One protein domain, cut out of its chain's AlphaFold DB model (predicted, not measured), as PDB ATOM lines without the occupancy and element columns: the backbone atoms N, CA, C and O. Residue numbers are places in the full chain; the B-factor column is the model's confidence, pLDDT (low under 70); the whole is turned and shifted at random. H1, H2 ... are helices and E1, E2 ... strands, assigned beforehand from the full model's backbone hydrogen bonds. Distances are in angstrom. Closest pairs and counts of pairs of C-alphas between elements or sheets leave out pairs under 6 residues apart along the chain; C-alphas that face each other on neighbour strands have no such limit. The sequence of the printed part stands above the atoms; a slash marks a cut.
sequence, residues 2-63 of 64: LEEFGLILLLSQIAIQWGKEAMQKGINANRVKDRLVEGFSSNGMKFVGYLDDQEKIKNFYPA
ATOM      1  N   LEU A   2     122.141 171.214  40.768       64.12
ATOM      2  CA  LEU A   2     121.872 172.078  41.948       64.12
ATOM      3  C   LEU A   2     121.982 171.343  43.303       64.12
ATOM      4  O   LEU A   2     122.485 171.912  44.268       64.12
ATOM      5  N   GLU A   3     121.572 170.074  43.370       73.25
ATOM      6  CA  GLU A   3     121.643 169.275  44.605       73.25
ATOM      7  C   GLU A   3     123.083 168.930  45.022       73.25
ATOM      8  O   GLU A   3     123.414 168.977  46.205       73.25
ATOM      9  N   GLU A   4     123.971 168.662  44.060       78.38
ATOM     10  CA  GLU A   4     125.382 168.342  44.323       78.38
ATOM     11  C   GLU A   4     126.140 169.540  44.915       78.38
ATOM     12  O   GLU A   4     126.890 169.375  45.877       78.38
ATOM     13  N   PHE A   5     125.897 170.760  44.418       77.50
ATOM     14  CA  PHE A   5     126.472 171.978  45.005       77.50
ATOM     15  C   PHE A   5     125.979 172.221  46.436       77.50
ATOM     16  O   PHE A   5     126.770 172.611  47.299       77.50
ATOM     17  N   GLY A   6     124.696 171.957  46.711       82.06
ATOM     18  CA  GLY A   6     124.137 172.051  48.062       82.06
ATOM     19  C   GLY A   6     124.791 171.067  49.035       82.06
ATOM     20  O   GLY A   6     125.156 171.445  50.150       82.06
ATOM     21  N   LEU A   7     125.016 169.827  48.594       81.50
ATOM     22  CA  LEU A   7     125.669 168.794  49.397       81.50
ATOM     23  C   LEU A   7     127.139 169.137  49.693       81.50
ATOM     24  O   LEU A   7     127.583 169.018  50.834       81.50
ATOM     25  N   ILE A   8     127.886 169.620  48.694       82.38
ATOM     26  CA  ILE A   8     129.289 170.048  48.847       82.38
ATOM     27  C   ILE A   8     129.399 171.214  49.843       82.38
ATOM     28  O   ILE A   8     130.283 171.228  50.706       82.38
ATOM     29  N   LEU A   9     128.475 172.175  49.778       82.19
ATOM     30  CA  LEU A   9     128.443 173.297  50.714       82.19
ATOM     31  C   LEU A   9     128.132 172.841  52.148       82.19
ATOM     32  O   LEU A   9     128.712 173.359  53.101       82.19
ATOM     33  N   LEU A  10     127.252 171.858  52.327       81.38
ATOM     34  CA  LEU A  10     126.952 171.306  53.649       81.38
ATOM     35  C   LEU A  10     128.142 170.526  54.225       81.38
ATOM     36  O   LEU A  10     128.520 170.729  55.378       81.38
ATOM     37  N   LEU A  11     128.773 169.671  53.418       83.69
ATOM     38  CA  LEU A  11     129.932 168.880  53.838       83.69
ATOM     39  C   LEU A  11     131.124 169.764  54.219       83.69
ATOM     40  O   LEU A  11     131.793 169.498  55.218       83.69
ATOM     41  N   SER A  12     131.362 170.850  53.477       85.75
ATOM     42  CA  SER A  12     132.424 171.804  53.817       85.75
ATOM     43  C   SER A  12     132.162 172.516  55.150       85.75
ATOM     44  O   SER A  12     133.084 172.660  55.952       85.75
ATOM     45  N   GLN A  13     130.911 172.871  55.457       90.56
ATOM     46  CA  GLN A  13     130.544 173.431  56.764       90.56
ATOM     47  C   GLN A  13     130.781 172.444  57.912       90.56
ATOM     48  O   GLN A  13     131.309 172.833  58.955       90.56
ATOM     49  N   ILE A  14     130.450 171.165  57.715       90.56
ATOM     50  CA  ILE A  14     130.691 170.115  58.715       90.56
ATOM     51  C   ILE A  14     132.195 169.957  58.979       90.56
ATOM     52  O   ILE A  14     132.619 169.950  60.136       90.56
ATOM     53  N   ALA A  15     133.017 169.913  57.927       88.81
ATOM     54  CA  ALA A  15     134.471 169.819  58.062       88.81
ATOM     55  C   ALA A  15     135.070 171.023  58.812       88.81
ATOM     56  O   ALA A  15     135.946 170.853  59.661       88.81
ATOM     57  N   ILE A  16     134.563 172.235  58.557       93.94
ATOM     58  CA  ILE A  16     134.964 173.447  59.288       93.94
ATOM     59  C   ILE A  16     134.606 173.329  60.775       93.94
ATOM     60  O   ILE A  16     135.408 173.713  61.628       93.94
ATOM     61  N   GLN A  17     133.425 172.798  61.100       95.88
ATOM     62  CA  GLN A  17     132.990 172.638  62.485       95.88
ATOM     63  C   GLN A  17     133.866 171.638  63.249       95.88
ATOM     64  O   GLN A  17     134.286 171.928  64.371       95.88
ATOM     65  N   TRP A  18     134.206 170.506  62.631       96.50
ATOM     66  CA  TRP A  18     135.140 169.539  63.212       96.50
ATOM     67  C   TRP A  18     136.544 170.110  63.378       96.50
ATOM     68  O   TRP A  18     137.153 169.905  64.425       96.50
ATOM     69  N   GLY A  19     137.036 170.885  62.412       96.81
ATOM     70  CA  GLY A  19     138.328 171.552  62.544       96.81
ATOM     71  C   GLY A  19     138.369 172.523  63.725       96.81
ATOM     72  O   GLY A  19     139.287 172.459  64.539       96.81
ATOM     73  N   LYS A  20     137.337 173.361  63.900       97.31
ATOM     74  CA  LYS A  20     137.223 174.267  65.062       97.31
ATOM     75  C   LYS A  20     137.205 173.509  66.388       97.31
ATOM     76  O   LYS A  20     137.919 173.875  67.319       97.31
ATOM     77  N   GLU A  21     136.408 172.447  66.463       97.94
ATOM     78  CA  GLU A  21     136.338 171.583  67.641       97.94
ATOM     79  C   GLU A  21     137.703 170.959  67.963       97.94
ATOM     80  O   GLU A  21     138.159 171.005  69.108       97.94
ATOM     81  N   ALA A  22     138.367 170.399  66.950       98.06
ATOM     82  CA  ALA A  22     139.677 169.784  67.076       98.06
ATOM     83  C   ALA A  22     140.706 170.782  67.621       98.06
ATOM     84  O   ALA A  22     141.442 170.440  68.544       98.06
ATOM     85  N   MET A  23     140.722 172.020  67.116       98.19
ATOM     86  CA  MET A  23     141.629 173.067  67.597       98.19
ATOM     87  C   MET A  23     141.383 173.415  69.061       98.19
ATOM     88  O   MET A  23     142.328 173.425  69.847       98.19
ATOM     89  N   GLN A  24     140.122 173.614  69.456       97.38
ATOM     90  CA  GLN A  24     139.793 173.881  70.856       97.38
ATOM     91  C   GLN A  24     140.245 172.734  71.769       97.38
ATOM     92  O   GLN A  24     140.845 172.970  72.817       97.38
ATOM     93  N   LYS A  25     140.002 171.482  71.364       97.56
ATOM     94  CA  LYS A  25     140.447 170.300  72.115       97.56
ATOM     95  C   LYS A  25     141.971 170.188  72.172       97.56
ATOM     96  O   LYS A  25     142.496 169.793  73.207       97.56
ATOM     97  N   GLY A  26     142.672 170.524  71.090       97.31
ATOM     98  CA  GLY A  26     144.133 170.535  71.027       97.31
ATOM     99  C   GLY A  26     144.747 171.555  71.984       97.31
ATOM    100  O   GLY A  26     145.627 171.193  72.764       97.31
ATOM    101  N   ILE A  27     144.216 172.783  71.998       96.31
ATOM    102  CA  ILE A  27     144.617 173.845  72.937       96.31
ATOM    103  C   ILE A  27     144.361 173.398  74.381       96.31
ATOM    104  O   ILE A  27     145.272 173.421  75.204       96.31
ATOM    105  N   ASN A  28     143.153 172.909  74.684       96.56
ATOM    106  CA  ASN A  28     142.791 172.465  76.036       96.56
ATOM    107  C   ASN A  28     143.653 171.291  76.532       96.56
ATOM    108  O   ASN A  28     143.884 171.157  77.729       96.56
ATOM    109  N   ALA A  29     144.114 170.433  75.620       96.94
ATOM    110  CA  ALA A  29     144.990 169.304  75.921       96.94
ATOM    111  C   ALA A  29     146.488 169.666  75.895       96.94
ATOM    112  O   ALA A  29     147.322 168.765  75.970       96.94
ATOM    113  N   ASN A  30     146.831 170.953  75.753       96.12
ATOM    114  CA  ASN A  30     148.197 171.460  75.616       96.12
ATOM    115  C   ASN A  30     149.011 170.751  74.513       96.12
ATOM    116  O   ASN A  30     150.213 170.528  74.645       96.12
ATOM    117  N   ARG A  31     148.356 170.372  73.405       96.44
ATOM    118  CA  ARG A  31     149.004 169.771  72.224       96.44
ATOM    119  C   ARG A  31     149.508 170.847  71.271       96.44
ATOM    120  O   ARG A  31     149.206 170.830  70.076       96.44
ATOM    121  N   VAL A  32     150.238 171.801  71.830       96.12
ATOM    122  CA  VAL A  32     150.858 172.898  71.093       96.12
ATOM    123  C   VAL A  32     152.348 172.609  70.984       96.12
ATOM    124  O   VAL A  32     153.012 172.363  71.992       96.12
ATOM    125  N   LYS A  33     152.878 172.612  69.762       95.00
ATOM    126  CA  LYS A  33     154.312 172.496  69.492       95.00
ATOM    127  C   LYS A  33     154.723 173.596  68.530       95.00
ATOM    128  O   LYS A  33     154.205 173.675  67.419       95.00
ATOM    129  N   ASP A  34     155.652 174.438  68.967       93.25
ATOM    130  CA  ASP A  34     156.040 175.660  68.268       93.25
ATOM    131  C   ASP A  34     154.810 176.539  67.985       93.25
ATOM    132  O   ASP A  34     154.218 177.093  68.907       93.25
ATOM    133  N   ARG A  35     154.383 176.635  66.722       95.25
ATOM    134  CA  ARG A  35     153.179 177.369  66.295       95.25
ATOM    135  C   ARG A  35     152.097 176.453  65.730       95.25
ATOM    136  O   ARG A  35     151.242 176.908  64.974       95.25
ATOM    137  N   LEU A  36     152.154 175.165  66.052       97.44
ATOM    138  CA  LEU A  36     151.216 174.154  65.586       97.44
ATOM    139  C   LEU A  36     150.379 173.620  66.740       97.44
ATOM    140  O   LEU A  36     150.907 173.311  67.806       97.44
ATOM    141  N   VAL A  37     149.085 173.451  66.497       98.25
ATOM    142  CA  VAL A  37     148.163 172.764  67.403       98.25
ATOM    143  C   VAL A  37     147.706 171.471  66.754       98.25
ATOM    144  O   VAL A  37     147.159 171.495  65.649       98.25
ATOM    145  N   GLU A  38     147.880 170.350  67.448       98.19
ATOM    146  CA  GLU A  38     147.305 169.072  67.036       98.19
ATOM    147  C   GLU A  38     145.986 168.800  67.766       98.19
ATOM    148  O   GLU A  38     145.912 168.732  68.998       98.19
ATOM    149  N   GLY A  39     144.924 168.613  66.988       97.94
ATOM    150  CA  GLY A  39     143.568 168.430  67.479       97.94
ATOM    151  C   GLY A  39     142.893 167.195  66.903       97.94
ATOM    152  O   GLY A  39     143.214 166.757  65.801       97.94
ATOM    153  N   PHE A  40     141.901 166.680  67.627       97.81
ATOM    154  CA  PHE A  40     141.036 165.596  67.158       97.81
ATOM    155  C   PHE A  40     139.573 165.990  67.370       97.81
ATOM    156  O   PHE A  40     139.198 166.373  68.482       97.81
ATOM    157  N   SER A  41     138.749 165.917  66.325       96.31
ATOM    158  CA  SER A  41     137.299 166.143  66.420       96.31
ATOM    159  C   SER A  41     136.596 164.963  67.093       96.31
ATOM    160  O   SER A  41     137.186 163.902  67.305       96.31
ATOM    161  N   SER A  42     135.318 165.119  67.452       92.62
ATOM    162  CA  SER A  42     134.554 164.046  68.119       92.62
ATOM    163  C   SER A  42     134.432 162.748  67.315       92.62
ATOM    164  O   SER A  42     134.251 161.691  67.907       92.62
ATOM    165  N   ASN A  43     134.565 162.799  65.989       91.06
ATOM    166  CA  ASN A  43     134.581 161.609  65.130       91.06
ATOM    167  C   ASN A  43     135.983 160.981  64.963       91.06
ATOM    168  O   ASN A  43     136.138 160.055  64.175       91.06
ATOM    169  N   GLY A  44     137.004 161.493  65.658       93.75
ATOM    170  CA  GLY A  44     138.373 160.978  65.607       93.75
ATOM    171  C   GLY A  44     139.235 161.516  64.462       93.75
ATOM    172  O   GLY A  44     140.407 161.154  64.389       93.75
ATOM    173  N   MET A  45     138.716 162.392  63.592       94.81
ATOM    174  CA  MET A  45     139.539 163.010  62.547       94.81
ATOM    175  C   MET A  45     140.591 163.938  63.160       94.81
ATOM    176  O   MET A  45     140.282 164.778  64.011       94.81
ATOM    177  N   LYS A  46     141.834 163.800  62.697       97.50
ATOM    178  CA  LYS A  46     142.938 164.664  63.102       97.50
ATOM    179  C   LYS A  46     142.945 165.942  62.264       97.50
ATOM    180  O   LYS A  46     142.745 165.924  61.049       97.50
ATOM    181  N   PHE A  47     143.212 167.058  62.930       97.94
ATOM    182  CA  PHE A  47     143.452 168.355  62.313       97.94
ATOM    183  C   PHE A  47     144.729 168.968  62.881       97.94
ATOM    184  O   PHE A  47     145.059 168.772  64.055       97.94
ATOM    185  N   VAL A  48     145.410 169.753  62.052       98.25
ATOM    186  CA  VAL A  48     146.544 170.586  62.455       98.25
ATOM    187  C   VAL A  48     146.192 172.042  62.183       98.25
ATOM    188  O   VAL A  48     145.726 172.376  61.091       98.25
ATOM    189  N   GLY A  49     146.393 172.907  63.174       98.00
ATOM    190  CA  GLY A  49     146.210 174.352  63.042       98.00
ATOM    191  C   GLY A  49     147.498 175.122  63.248       98.00
ATOM    192  O   GLY A  49     148.369 174.680  63.993       98.00
ATOM    193  N   TYR A  50     147.594 176.281  62.605       98.19
ATOM    194  CA  TYR A  50     148.688 177.223  62.802       98.19
ATOM    195  C   TYR A  50     148.240 178.379  63.693       98.19
ATOM    196  O   TYR A  50     147.189 178.986  63.457       98.19
ATOM    197  N   LEU A  51     149.065 178.703  64.682       96.94
ATOM    198  CA  LEU A  51     148.921 179.886  65.518       96.94
ATOM    199  C   LEU A  51     149.574 181.099  64.844       96.94
ATOM    200  O   LEU A  51     150.630 180.987  64.212       96.94
ATOM    201  N   ASP A  52     148.938 182.259  64.965       95.31
ATOM    202  CA  ASP A  52     149.558 183.545  64.658       95.31
ATOM    203  C   ASP A  52     150.470 184.031  65.801       95.31
ATOM    204  O   ASP A  52     150.666 183.349  66.807       95.31
ATOM    205  N   ASP A  53     151.048 185.224  65.643       94.88
ATOM    206  CA  ASP A  53     151.934 185.825  66.648       94.88
ATOM    207  C   ASP A  53     151.208 186.212  67.955       94.88
ATOM    208  O   ASP A  53     151.862 186.568  68.931       94.88
ATOM    209  N   GLN A  54     149.871 186.154  67.986       95.19
ATOM    210  CA  GLN A  54     149.033 186.387  69.166       95.19
ATOM    211  C   GLN A  54     148.494 185.080  69.770       95.19
ATOM    212  O   GLN A  54     147.546 185.127  70.555       95.19
ATOM    213  N   GLU A  55     149.045 183.926  69.375       91.19
ATOM    214  CA  GLU A  55     148.592 182.593  69.793       91.19
ATOM    215  C   GLU A  55     147.119 182.304  69.449       91.19
ATOM    216  O   GLU A  55     146.450 181.494  70.094       91.19
ATOM    217  N   LYS A  56     146.590 182.932  68.393       94.88
ATOM    218  CA  LYS A  56     145.255 182.631  67.861       94.88
ATOM    219  C   LYS A  56     145.363 181.693  66.672       94.88
ATOM    220  O   LYS A  56     146.266 181.804  65.848       94.88
ATOM    221  N   ILE A  57     144.394 180.790  66.540       96.38
ATOM    222  CA  ILE A  57     144.292 179.914  65.368       96.38
ATOM    223  C   ILE A  57     144.036 180.771  64.122       96.38
ATOM    224  O   ILE A  57     142.962 181.353  63.971       96.38
ATOM    225  N   LYS A  58     145.015 180.812  63.214       96.56
ATOM    226  CA  LYS A  58     144.944 181.534  61.937       96.56
ATOM    227  C   LYS A  58     144.260 180.706  60.854       96.56
ATOM    228  O   LYS A  58     143.440 181.219  60.097       96.56
ATOM    229  N   ASN A  59     144.626 179.432  60.749       96.50
ATOM    230  CA  ASN A  59     144.040 178.462  59.830       96.50
ATOM    231  C   ASN A  59     144.258 177.034  60.354       96.50
ATOM    232  O   ASN A  59     145.018 176.810  61.297       96.50
ATOM    233  N   PHE A  60     143.568 176.073  59.747       97.44
ATOM    234  CA  PHE A  60     143.723 174.653  60.035       97.44
ATOM    235  C   PHE A  60     143.405 173.816  58.800       97.44
ATOM    236  O   PHE A  60     142.757 174.287  57.863       97.44
ATOM    237  N   TYR A  61     143.848 172.565  58.817       95.88
ATOM    238  CA  TYR A  61     143.605 171.592  57.760       95.88
ATOM    239  C   TYR A  61     143.495 170.178  58.355       95.88
ATOM    240  O   TYR A  61     144.070 169.915  59.418       95.88
ATOM    241  N   PRO A  62     142.740 169.268  57.713       95.44
ATOM    242  CA  PRO A  62     142.753 167.855  58.076       95.44
ATOM    243  C   PRO A  62     144.157 167.277  57.890       95.44
ATOM    244  O   PRO A  62     144.814 167.566  56.889       95.44
ATOM    245  N   ALA A  63     144.600 166.445  58.824       94.75
ATOM    246  CA  ALA A  63     145.863 165.721  58.730       94.75
ATOM    247  C   ALA A  63     145.591 164.220  58.855       94.75
ATOM    248  O   ALA A  63     144.777 163.815  59.685       94.75
TER     249      ALA A  63
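Overview. This is residues 2 to 63 of the 64 residues of an uncharacterized protein of Thermoactinomyces mirandus (UniProt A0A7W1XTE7). A small three-stranded sheet, E1, E2 and E3, has one long helix, H1, packed across one face, making two layers. Residues 2 to 14 of H1 stick out as a free arm. The printed part has 62 residues, with H1 then E1, E2, E3 along the chain; the sheet's order is E1 - E2 - E3, all antiparallel, and the class is mixed. It is only just loose, close to compact, radius of gyration of the C-alphas 12.9 A, spanning 43 by 24 by 15 A.

Arrangement. E1, residues 36 to 40, E2, 46 to 51, and E3, 57 to 62, form a meander, each strand the antiparallel neighbour of the one before, in two hairpins. Within hydrogen-bond range are N 37 and O 49 of E1 and E2, 2.9 A, and N 50 and O 59 of E2 and E3, 2.9 A. H1, residues 2 to 28, is on the sheet, height 8.0 A, across the strands at 68 degrees to E1 on the local plane. The closest C-alphas of H1 and E1, Ala 22 and Gly 39, are 4.1 A apart. In H1 every O i to N i+4 pair is within range.

Along the chain. E1 measures 13.4 A, E2 16.5 A, E3 14.2 A and H1 40.0 A, from C-alpha 2 at (121.872, 172.078, 41.948). E3 ends at C-alpha 62 (142.753, 167.855, 58.076).

Size, cuts and confidence. The farthest C-alphas, Leu 2 and Asp 34, are 43.3 A apart. The printed part has no cut and no long link; residue 2 is under pLDDT 70.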